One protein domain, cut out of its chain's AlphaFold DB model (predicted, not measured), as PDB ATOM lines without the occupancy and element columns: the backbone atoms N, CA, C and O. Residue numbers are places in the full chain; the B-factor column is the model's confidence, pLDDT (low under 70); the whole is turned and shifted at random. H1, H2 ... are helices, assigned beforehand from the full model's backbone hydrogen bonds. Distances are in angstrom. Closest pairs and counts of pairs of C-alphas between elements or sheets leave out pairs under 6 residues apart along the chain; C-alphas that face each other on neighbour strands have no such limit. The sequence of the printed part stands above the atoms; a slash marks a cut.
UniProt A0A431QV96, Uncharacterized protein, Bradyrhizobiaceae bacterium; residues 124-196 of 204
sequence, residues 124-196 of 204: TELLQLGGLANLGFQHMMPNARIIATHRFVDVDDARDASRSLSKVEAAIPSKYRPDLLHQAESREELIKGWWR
ATOM      1  N   THR A 124     -19.584  44.851  29.951       86.56
ATOM      2  CA  THR A 124     -19.349  45.595  28.710       86.56
ATOM      3  C   THR A 124     -19.793  44.822  27.474       86.56
ATOM      4  O   THR A 124     -20.487  45.393  26.637       86.56
ATOM      5  N   GLU A 125     -19.459  43.535  27.373       86.06
ATOM      6  CA  GLU A 125     -19.893  42.686  26.253       86.06
ATOM      7  C   GLU A 125     -21.411  42.505  26.256       86.06
ATOM      8  O   GLU A 125     -22.040  42.574  25.204       86.06
ATOM      9  N   LEU A 126     -22.022  42.349  27.434       86.88
ATOM     10  CA  LEU A 126     -23.474  42.234  27.562       86.88
ATOM     11  C   LEU A 126     -24.192  43.525  27.139       86.88
ATOM     12  O   LEU A 126     -25.237  43.471  26.491       86.88
ATOM     13  N   LEU A 127     -23.617  44.687  27.460       85.69
ATOM     14  CA  LEU A 127     -24.148  45.986  27.049       85.69
ATOM     15  C   LEU A 127     -24.020  46.199  25.534       85.69
ATOM     16  O   LEU A 127     -24.972  46.642  24.891       85.69
ATOM     17  N   GLN A 128     -22.875  45.834  24.951       87.00
ATOM     18  CA  GLN A 128     -22.670  45.858  23.500       87.00
ATOM     19  C   GLN A 128     -23.627  44.901  22.781       87.00
ATOM     20  O   GLN A 128     -24.235  45.283  21.782       87.00
ATOM     21  N   LEU A 129     -23.815  43.692  23.316       88.88
ATOM     22  CA  LEU A 129     -24.740  42.699  22.779       88.88
ATOM     23  C   LEU A 129     -26.185  43.203  22.813       88.88
ATOM     24  O   LEU A 129     -26.880  43.088  21.809       88.88
ATOM     25  N   GLY A 130     -26.626  43.800  23.926       85.44
ATOM     26  CA  GLY A 130     -27.959  44.398  24.034       85.44
ATOM     27  C   GLY A 130     -28.184  45.506  23.001       85.44
ATOM     28  O   GLY A 130     -29.189  45.499  22.292       85.44
ATOM     29  N   GLY A 131     -27.210  46.409  22.839       84.94
ATOM     30  CA  GLY A 131     -27.273  47.471  21.831       84.94
ATOM     31  C   GLY A 131     -27.335  46.940  20.395       84.94
ATOM     32  O   GLY A 131     -28.186  47.368  19.612       84.94
ATOM     33  N   LEU A 132     -26.476  45.972  20.058       87.12
ATOM     34  CA  LEU A 132     -26.457  45.331  18.740       87.12
ATOM     35  C   LEU A 132     -27.741  44.550  18.460       87.12
ATOM     36  O   LEU A 132     -28.262  44.614  17.350       87.12
ATOM     37  N   ALA A 133     -28.273  43.844  19.454       87.81
ATOM     38  CA  ALA A 133     -29.502  43.081  19.309       87.81
ATOM     39  C   ALA A 133     -30.724  43.995  19.121       87.81
ATOM     40  O   ALA A 133     -31.578  43.690  18.291       87.81
ATOM     41  N   ASN A 134     -30.782  45.148  19.798       85.81
ATOM     42  CA  ASN A 134     -31.840  46.137  19.578       85.81
ATOM     43  C   ASN A 134     -31.767  46.771  18.177       85.81
ATOM     44  O   ASN A 134     -32.788  46.939  17.512       85.81
ATOM     45  N   LEU A 135     -30.561  47.071  17.686       85.31
ATOM     46  CA  LEU A 135     -30.363  47.556  16.317       85.31
ATOM     47  C   LEU A 135     -30.739  46.482  15.283       85.31
ATOM     48  O   LEU A 135     -31.470  46.758  14.331       85.31
ATOM     49  N   GLY A 136     -30.309  45.238  15.501       84.25
ATOM     50  CA  GLY A 136     -30.695  44.088  14.684       84.25
ATOM     51  C   GLY A 136     -32.210  43.897  14.637       84.25
ATOM     52  O   GLY A 136     -32.766  43.756  13.554       84.25
ATOM     53  N   PHE A 137     -32.894  44.002  15.780       86.50
ATOM     54  CA  PHE A 137     -34.351  43.915  15.875       86.50
ATOM     55  C   PHE A 137     -35.059  44.932  14.969       86.50
ATOM     56  O   PHE A 137     -35.974  44.577  14.226       86.50
ATOM     57  N   GLN A 138     -34.603  46.189  14.967       83.38
ATOM     58  CA  GLN A 138     -35.155  47.232  14.095       83.38
ATOM     59  C   GLN A 138     -34.920  46.927  12.608       83.38
ATOM     60  O   GLN A 138     -35.796  47.175  11.780       83.38
ATOM     61  N   HIS A 139     -33.764  46.352  12.262       81.25
ATOM     62  CA  HIS A 139     -33.418  45.994  10.883       81.25
ATOM     63  C   HIS A 139     -34.018  44.668  10.391       81.25
ATOM     64  O   HIS A 139     -34.069  44.448   9.185       81.25
ATOM     65  N   MET A 140     -34.490  43.799  11.286       79.94
ATOM     66  CA  MET A 140     -35.218  42.573  10.933       79.94
ATOM     67  C   MET A 140     -36.705  42.827  10.643       79.94
ATOM     68  O   MET A 140     -37.415  41.922  10.194       79.94
ATOM     69  N   MET A 141     -37.181  44.059  10.854       81.69
ATOM     70  CA  MET A 141     -38.536  44.464  10.486       81.69
ATOM     71  C   MET A 141     -38.759  44.375   8.964       81.69
ATOM     72  O   MET A 141     -37.846  44.675   8.187       81.69
ATOM     73  N   PRO A 142     -39.980  44.041   8.496       69.00
ATOM     74  CA  PRO A 142     -40.242  43.662   7.101       69.00
ATOM     75  C   PRO A 142     -39.820  44.671   6.015       69.00
ATOM     76  O   PRO A 142     -39.604  44.274   4.869       69.00
ATOM     77  N   ASN A 143     -39.692  45.963   6.351       62.19
ATOM     78  CA  ASN A 143     -39.395  47.052   5.409       62.19
ATOM     79  C   ASN A 143     -38.009  47.700   5.572       62.19
ATOM     80  O   ASN A 143     -37.693  48.634   4.831       62.19
ATOM     81  N   ALA A 144     -37.152  47.220   6.476       60.69
ATOM     82  CA  ALA A 144     -35.756  47.646   6.505       60.69
ATOM     83  C   ALA A 144     -35.027  47.044   5.286       60.69
ATOM     84  O   ALA A 144     -34.564  45.908   5.294       60.69
ATOM     85  N   ARG A 145     -34.960  47.808   4.188       55.19
ATOM     86  CA  ARG A 145     -34.510  47.356   2.851       55.19
ATOM     87  C   ARG A 145     -33.026  46.967   2.740       55.19
ATOM     88  O   ARG A 145     -32.553  46.746   1.632       55.19
ATOM     89  N   ILE A 146     -32.287  46.910   3.845       56.56
ATOM     90  CA  ILE A 146     -30.819  46.856   3.831       56.56
ATOM     91  C   ILE A 146     -30.288  45.433   4.061       56.56
ATOM     92  O   ILE A 146     -29.274  45.071   3.474       56.56
ATOM     93  N   ILE A 147     -30.966  44.598   4.859       55.97
ATOM     94  CA  ILE A 147     -30.452  43.273   5.238       55.97
ATOM     95  C   ILE A 147     -31.404  42.189   4.722       55.97
ATOM     96  O   ILE A 147     -32.565  42.104   5.115       55.97
ATOM     97  N   ALA A 148     -30.914  41.375   3.786       55.94
ATOM     98  CA  ALA A 148     -31.688  40.320   3.131       55.94
ATOM     99  C   ALA A 148     -31.770  39.022   3.953       55.94
ATOM    100  O   ALA A 148     -32.461  38.092   3.549       55.94
ATOM    101  N   THR A 149     -31.044  38.925   5.069       59.09
ATOM    102  CA  THR A 149     -30.629  37.606   5.540       59.09
ATOM    103  C   THR A 149     -31.651  36.915   6.439       59.09
ATOM    104  O   THR A 149     -31.802  35.721   6.255       59.09
ATOM    105  N   HIS A 150     -32.385  37.592   7.332       66.94
ATOM    106  CA  HIS A 150     -33.476  37.007   8.146       66.94
ATOM    107  C   HIS A 150     -34.468  38.114   8.558       66.94
ATOM    108  O   HIS A 150     -34.050  39.122   9.123       66.94
ATOM    109  N   ARG A 151     -35.766  37.948   8.276       77.06
ATOM    110  CA  ARG A 151     -36.841  38.885   8.664       77.06
ATOM    111  C   ARG A 151     -37.846  38.180   9.561       77.06
ATOM    112  O   ARG A 151     -37.989  36.966   9.442       77.06
ATOM    113  N   PHE A 152     -38.565  38.945  10.377       84.06
ATOM    114  CA  PHE A 152     -39.689  38.393  11.130       84.06
ATOM    115  C   PHE A 152     -40.794  37.927  10.182       84.06
ATOM    116  O   PHE A 152     -41.191  38.666   9.274       84.06
ATOM    117  N   VAL A 153     -41.259  36.694  10.382       81.69
ATOM    118  CA  VAL A 153     -42.290  36.068   9.536       81.69
ATOM    119  C   VAL A 153     -43.664  36.657   9.843       81.69
ATOM    120  O   VAL A 153     -44.430  36.982   8.934       81.69
ATOM    121  N   ASP A 154     -43.955  36.841  11.126       84.38
ATOM    122  CA  ASP A 154     -45.224  37.344  11.628       84.38
ATOM    123  C   ASP A 154     -45.032  38.242  12.867       84.38
ATOM    124  O   ASP A 154     -43.917  38.552  13.298       84.38
ATOM    125  N   VAL A 155     -46.155  38.724  13.405       86.25
ATOM    126  CA  VAL A 155     -46.190  39.588  14.595       86.25
ATOM    127  C   VAL A 155     -45.689  38.843  15.831       86.25
ATOM    128  O   VAL A 155     -45.105  39.462  16.722       86.25
ATOM    129  N   ASP A 156     -45.940  37.538  15.908       86.88
ATOM    130  CA  ASP A 156     -45.654  36.738  17.093       86.88
ATOM    131  C   ASP A 156     -44.156  36.422  17.188       86.88
ATOM    132  O   ASP A 156     -43.569  36.599  18.253       86.88
ATOM    133  N   ASP A 157     -43.505  36.139  16.061       86.38
ATOM    134  CA  ASP A 157     -42.052  36.024  15.911       86.38
ATOM    135  C   ASP A 157     -41.340  37.320  16.354       86.38
ATOM    136  O   ASP A 157     -40.426  37.310  17.185       86.38
ATOM    137  N   ALA A 158     -41.845  38.481  15.917       87.62
ATOM    138  CA  ALA A 158     -41.328  39.776  16.363       87.62
ATOM    139  C   ALA A 158     -41.546  40.017  17.872       87.62
ATOM    140  O   ALA A 158     -40.689  40.592  18.556       87.62
ATOM    141  N   ARG A 159     -42.672  39.569  18.437       89.69
ATOM    142  CA  ARG A 159     -42.939  39.676  19.883       89.69
ATOM    143  C   ARG A 159     -42.049  38.757  20.705       89.69
ATOM    144  O   ARG A 159     -41.569  39.173  21.762       89.69
ATOM    145  N   ASP A 160     -41.799  37.543  20.242       88.69
ATOM    146  CA  ASP A 160     -40.945  36.586  20.939       88.69
ATOM    147  C   ASP A 160     -39.474  37.011  20.906       88.69
ATOM    148  O   ASP A 160     -38.778  36.928  21.929       88.69
ATOM    149  N   ALA A 161     -39.020  37.598  19.797       87.75
ATOM    150  CA  ALA A 161     -37.721  38.256  19.724       87.75
ATOM    151  C   ALA A 161     -37.627  39.459  20.680       87.75
ATOM    152  O   ALA A 161     -36.655  39.579  21.432       87.75
ATOM    153  N   SER A 162     -38.666  40.300  20.741       89.31
ATOM    154  CA  SER A 162     -38.746  41.426  21.682       89.31
ATOM    155  C   SER A 162     -38.666  40.958  23.147       89.31
ATOM    156  O   SER A 162     -37.888  41.490  23.942       89.31
ATOM    157  N   ARG A 163     -39.394  39.897  23.521       88.88
ATOM    158  CA  ARG A 163     -39.326  39.306  24.872       88.88
ATOM    159  C   ARG A 163     -37.940  38.758  25.196       88.88
ATOM    160  O   ARG A 163     -37.466  38.919  26.320       88.88
ATOM    161  N   SER A 164     -37.302  38.104  24.230       87.25
ATOM    162  CA  SER A 164     -35.957  37.548  24.392       87.25
ATOM    163  C   SER A 164     -34.922  38.650  24.608       87.25
ATOM    164  O   SER A 164     -34.096  38.539  25.512       87.25
ATOM    165  N   LEU A 165     -35.032  39.758  23.874       88.31
ATOM    166  CA  LEU A 165     -34.180  40.928  24.062       88.31
ATOM    167  C   LEU A 165     -34.378  41.572  25.440       88.31
ATOM    168  O   LEU A 165     -33.397  41.842  26.129       88.31
ATOM    169  N   SER A 166     -35.623  41.706  25.908       87.50
ATOM    170  CA  SER A 166     -35.896  42.212  27.262       87.50
ATOM    171  C   SER A 166     -35.247  41.352  28.356       87.50
ATOM    172  O   SER A 166     -34.823  41.884  29.380       87.50
ATOM    173  N   LYS A 167     -35.124  40.028  28.158       85.81
ATOM    174  CA  LYS A 167     -34.391  39.149  29.093       85.81
ATOM    175  C   LYS A 167     -32.889  39.449  29.097       85.81
ATOM    176  O   LYS A 167     -32.285  39.455  30.167       85.81
ATOM    177  N   VAL A 168     -32.301  39.710  27.928       85.62
ATOM    178  CA  VAL A 168     -30.880  40.078  27.791       85.62
ATOM    179  C   VAL A 168     -30.611  41.436  28.441       85.62
ATOM    180  O   VAL A 168     -29.688  41.562  29.243       85.62
ATOM    181  N   GLU A 169     -31.450  42.436  28.177       84.50
ATOM    182  CA  GLU A 169     -31.316  43.778  28.756       84.50
ATOM    183  C   GLU A 169     -31.512  43.766  30.284       84.50
ATOM    184  O   GLU A 169     -30.788  44.442  31.018       84.50
ATOM    185  N   ALA A 170     -32.428  42.937  30.797       84.25
ATOM    186  CA  ALA A 170     -32.625  42.755  32.234       84.25
ATOM    187  C   ALA A 170     -31.409  42.122  32.937       84.25
ATOM    188  O   ALA A 170     -31.194  42.371  34.126       84.25
ATOM    189  N   ALA A 171     -30.592  41.342  32.221       84.31
ATOM    190  CA  ALA A 171     -29.361  40.768  32.762       84.31
ATOM    191  C   ALA A 171     -28.232  41.806  32.924       84.31
ATOM    192  O   ALA A 171     -27.291  41.568  33.685       84.31
ATOM    193  N   ILE A 172     -28.324  42.973  32.270       82.19
ATOM    194  CA  ILE A 172     -27.341  44.060  32.405       82.19
ATOM    195  C   ILE A 172     -27.371  44.597  33.846       82.19
ATOM    196  O   ILE A 172     -28.460  44.827  34.381       82.19
ATOM    197  N   PRO A 173     -26.220  44.830  34.508       80.69
ATOM    198  CA  PRO A 173     -26.187  45.410  35.852       80.69
ATOM    199  C   PRO A 173     -26.893  46.771  35.926       80.69
ATOM    200  O   PRO A 173     -26.723  47.601  35.037       80.69
ATOM    201  N   SER A 174     -27.617  47.037  37.020       81.19
ATOM    202  CA  SER A 174     -28.451  48.245  37.194       81.19
ATOM    203  C   SER A 174     -27.720  49.565  36.931       81.19
ATOM    204  O   SER A 174     -28.313  50.485  36.384       81.19
ATOM    205  N   LYS A 175     -26.425  49.643  37.263       80.69
ATOM    206  CA  LYS A 175     -25.578  50.827  37.041       80.69
ATOM    207  C   LYS A 175     -25.462  51.238  35.565       80.69
ATOM    208  O   LYS A 175     -25.278  52.415  35.285       80.69
ATOM    209  N   TYR A 176     -25.525  50.277  34.645       75.50
ATOM    210  CA  TYR A 176     -25.328  50.493  33.206       75.50
ATOM    211  C   TYR A 176     -26.574  50.148  32.390       75.50
ATOM    212  O   TYR A 176     -26.529  50.120  31.162       75.50
ATOM    213  N   ARG A 177     -27.672  49.818  33.071       76.94
ATOM    214  CA  ARG A 177     -28.878  49.324  32.432       76.94
ATOM    215  C   ARG A 177     -29.622  50.494  31.772       76.94
ATOM    216  O   ARG A 177     -29.900  51.473  32.465       76.94
ATOM    217  N   PRO A 178     -29.948  50.408  30.472       75.12
ATOM    218  CA  PRO A 178     -30.824  51.381  29.828       75.12
ATOM    219  C   PRO A 178     -32.244  51.301  30.407       75.12
ATOM    220  O   PRO A 178     -32.589  50.354  31.118       75.12
ATOM    221  N   ASP A 179     -33.078  52.296  30.107       83.00
ATOM    222  CA  ASP A 179     -34.485  52.267  30.504       83.00
ATOM    223  C   ASP A 179     -35.225  51.129  29.778       83.00
ATOM    224  O   ASP A 179     -35.600  51.242  28.608       83.00
ATOM    225  N   LEU A 180     -35.407  50.013  30.492       78.88
ATOM    226  CA  LEU A 180     -36.026  48.795  29.971       78.88
ATOM    227  C   LEU A 180     -37.478  49.018  29.546       78.88
ATOM    228  O   LEU A 180     -37.937  48.385  28.595       78.88
ATOM    229  N   LEU A 181     -38.210  49.864  30.278       80.12
ATOM    230  CA  LEU A 181     -39.622  50.121  30.001       80.12
ATOM    231  C   LEU A 181     -39.738  50.883  28.691       80.12
ATOM    232  O   LEU A 181     -40.449  50.444  27.791       80.12
ATOM    233  N   HIS A 182     -38.941  51.939  28.546       84.00
ATOM    234  CA  HIS A 182     -38.900  52.718  27.320       84.00
ATOM    235  C   HIS A 182     -38.481  51.876  26.102       84.00
ATOM    236  O   HIS A 182     -39.097  51.963  25.040       84.00
ATOM    237  N   GLN A 183     -37.467  51.012  26.242       83.44
ATOM    238  CA  GLN A 183     -37.030  50.133  25.150       83.44
ATOM    239  C   GLN A 183     -38.095  49.098  24.766       83.44
ATOM    240  O   GLN A 183     -38.319  48.861  23.577       83.44
ATOM    241  N   ALA A 184     -38.772  48.496  25.745       84.44
ATOM    242  CA  ALA A 184     -39.845  47.541  25.489       84.44
ATOM    243  C   ALA A 184     -41.067  48.203  24.832       84.44
ATOM    244  O   ALA A 184     -41.618  47.650  23.878       84.44
ATOM    245  N   GLU A 185     -41.461  49.390  25.297       86.25
ATOM    246  CA  GLU A 185     -42.546  50.176  24.702       86.25
ATOM    247  C   GLU A 185     -42.222  50.566  23.262       86.25
ATOM    248  O   GLU A 185     -43.029  50.310  22.371       86.25
ATOM    249  N   SER A 186     -41.015  51.077  23.008       86.06
ATOM    250  CA  SER A 186     -40.562  51.429  21.659       86.06
ATOM    251  C   SER A 186     -40.620  50.234  20.697       86.06
ATOM    252  O   SER A 186     -41.097  50.357  19.566       86.06
ATOM    253  N   ARG A 187     -40.205  49.041  21.149       87.69
ATOM    254  CA  ARG A 187     -40.295  47.804  20.356       87.69
ATOM    255  C   ARG A 187     -41.743  47.389  20.092       87.69
ATOM    256  O   ARG A 187     -42.064  47.005  18.970       87.69
ATOM    257  N   GLU A 188     -42.626  47.491  21.083       87.50
ATOM    258  CA  GLU A 188     -44.050  47.172  20.922       87.50
ATOM    259  C   GLU A 188     -44.764  48.167  19.992       87.50
ATOM    260  O   GLU A 188     -45.604  47.768  19.184       87.50
ATOM    261  N   GLU A 189     -44.423  49.455  20.060       86.62
ATOM    262  CA  GLU A 189     -44.925  50.475  19.137       86.62
ATOM    263  C   GLU A 189     -44.485  50.212  17.702       86.62
ATOM    264  O   GLU A 189     -45.313  50.300  16.793       86.62
ATOM    265  N   LEU A 190     -43.221  49.823  17.495       83.62
ATOM    266  CA  LEU A 190     -42.727  49.402  16.186       83.62
ATOM    267  C   LEU A 190     -43.564  48.232  15.660       83.62
ATOM    268  O   LEU A 190     -44.173  48.356  14.599       83.62
ATOM    269  N   ILE A 191     -43.683  47.139  16.418       86.62
ATOM    270  CA  ILE A 191     -44.484  45.969  16.018       86.62
ATOM    271  C   ILE A 191     -45.925  46.383  15.661       86.62
ATOM    272  O   ILE A 191     -46.433  46.049  14.587       86.62
ATOM    273  N   LYS A 192     -46.583  47.166  16.527       84.75
ATOM    274  CA  LYS A 192     -47.954  47.656  16.304       84.75
ATOM    275  C   LYS A 192     -48.070  48.586  15.104       84.75
ATOM    276  O   LYS A 192     -49.135  48.637  14.497       84.75
ATOM    277  N   GLY A 193     -47.050  49.381  14.804       79.44
ATOM    278  CA  GLY A 193     -47.040  50.284  13.658       79.44
ATOM    279  C   GLY A 193     -46.973  49.526  12.335       79.44
ATOM    280  O   GLY A 193     -47.650  49.904  11.380       79.44
ATOM    281  N   TRP A 194     -46.211  48.431  12.295       76.69
ATOM    282  CA  TRP A 194     -45.891  47.716  11.059       76.69
ATOM    283  C   TRP A 194     -46.970  46.744  10.577       76.69
ATOM    284  O   TRP A 194     -47.192  46.652   9.372       76.69
ATOM    285  N   TRP A 195     -47.670  46.054  11.479       75.81
ATOM    286  CA  TRP A 195     -48.703  45.071  11.108       75.81
ATOM    287  C   TRP A 195     -50.141  45.606  11.196       75.81
ATOM    288  O   TRP A 195     -51.102  44.836  11.254       75.81
ATOM    289  N   ARG A 196     -50.333  46.933  11.170       65.94
ATOM    290  CA  ARG A 196     -51.675  47.509  11.001       65.94
ATOM    291  C   ARG A 196     -52.207  47.191   9.599       65.94
ATOM    292  O   ARG A 196     -51.496  47.426   8.621       65.94
TER     293      ARG A 196
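Overview. This is residues 124 to 196 of the 204 residues of an uncharacterized protein of Bradyrhizobiaceae bacterium (UniProt A0A431QV96). Three helices run side by side, up and down, as two helical hairpins that share the longest helix, H2. Their centres make a triangle with H2 at the corner between H1 and H3, and the long link from H1 to H2 loops at one end of this small bundle. The printed part has 73 residues with three named helices, in the order H1, H2, H3, and no named strand; the class is all helix. The whole is compact, with a radius of gyration of the C-alphas of 12.4 A, and its outline is elongated, spanning 36 by 23 by 15 A.

Arrangement. H2, residues 155 to 171, touches both other helices. With H1, residues 124 to 139, it forms a hairpin at a shallow tilt of 16 degrees, opposite ways; their closest C-alphas are those of Gly 130 and Glu 169, 5.8 A apart. With H3, residues 180 to 194, it forms a second hairpin at a shallow tilt of 13 degrees, opposite ways; their closest C-alphas are those of Ser 162 and Arg 187, 6.7 A apart. H1 and H3 are near each other, with 6 pairs of C-alphas within 10 A. In H1, H2 and H3 every O i to N i+4 pair is within hydrogen-bond range.

Along the chain. H2 has 17 residues and measures 24.8 A from C-alpha 155 at (-46.190, 39.588, 14.595) to C-alpha 171. H1 has 16 residues and measures 22.7 A, beginning with C-alpha 124 at (-19.349, 45.595, 28.710). H3 has 15 residues and measures 21.4 A, ending with C-alpha 194 at (-45.891, 47.716, 11.059).

Size, cuts and confidence. The two C-alphas farthest apart are those of Lys 175 and Arg 196, at 37.0 A. The printed part has no cut. The link from H1 to H2, residues 140 to 154, is long; the link from H2 to H3, with 8 residues, is short but not tight. The mean pLDDT of the printed part is 81.0, and the model's confidence is under 70 at residues 142 to 150 and at residue 196.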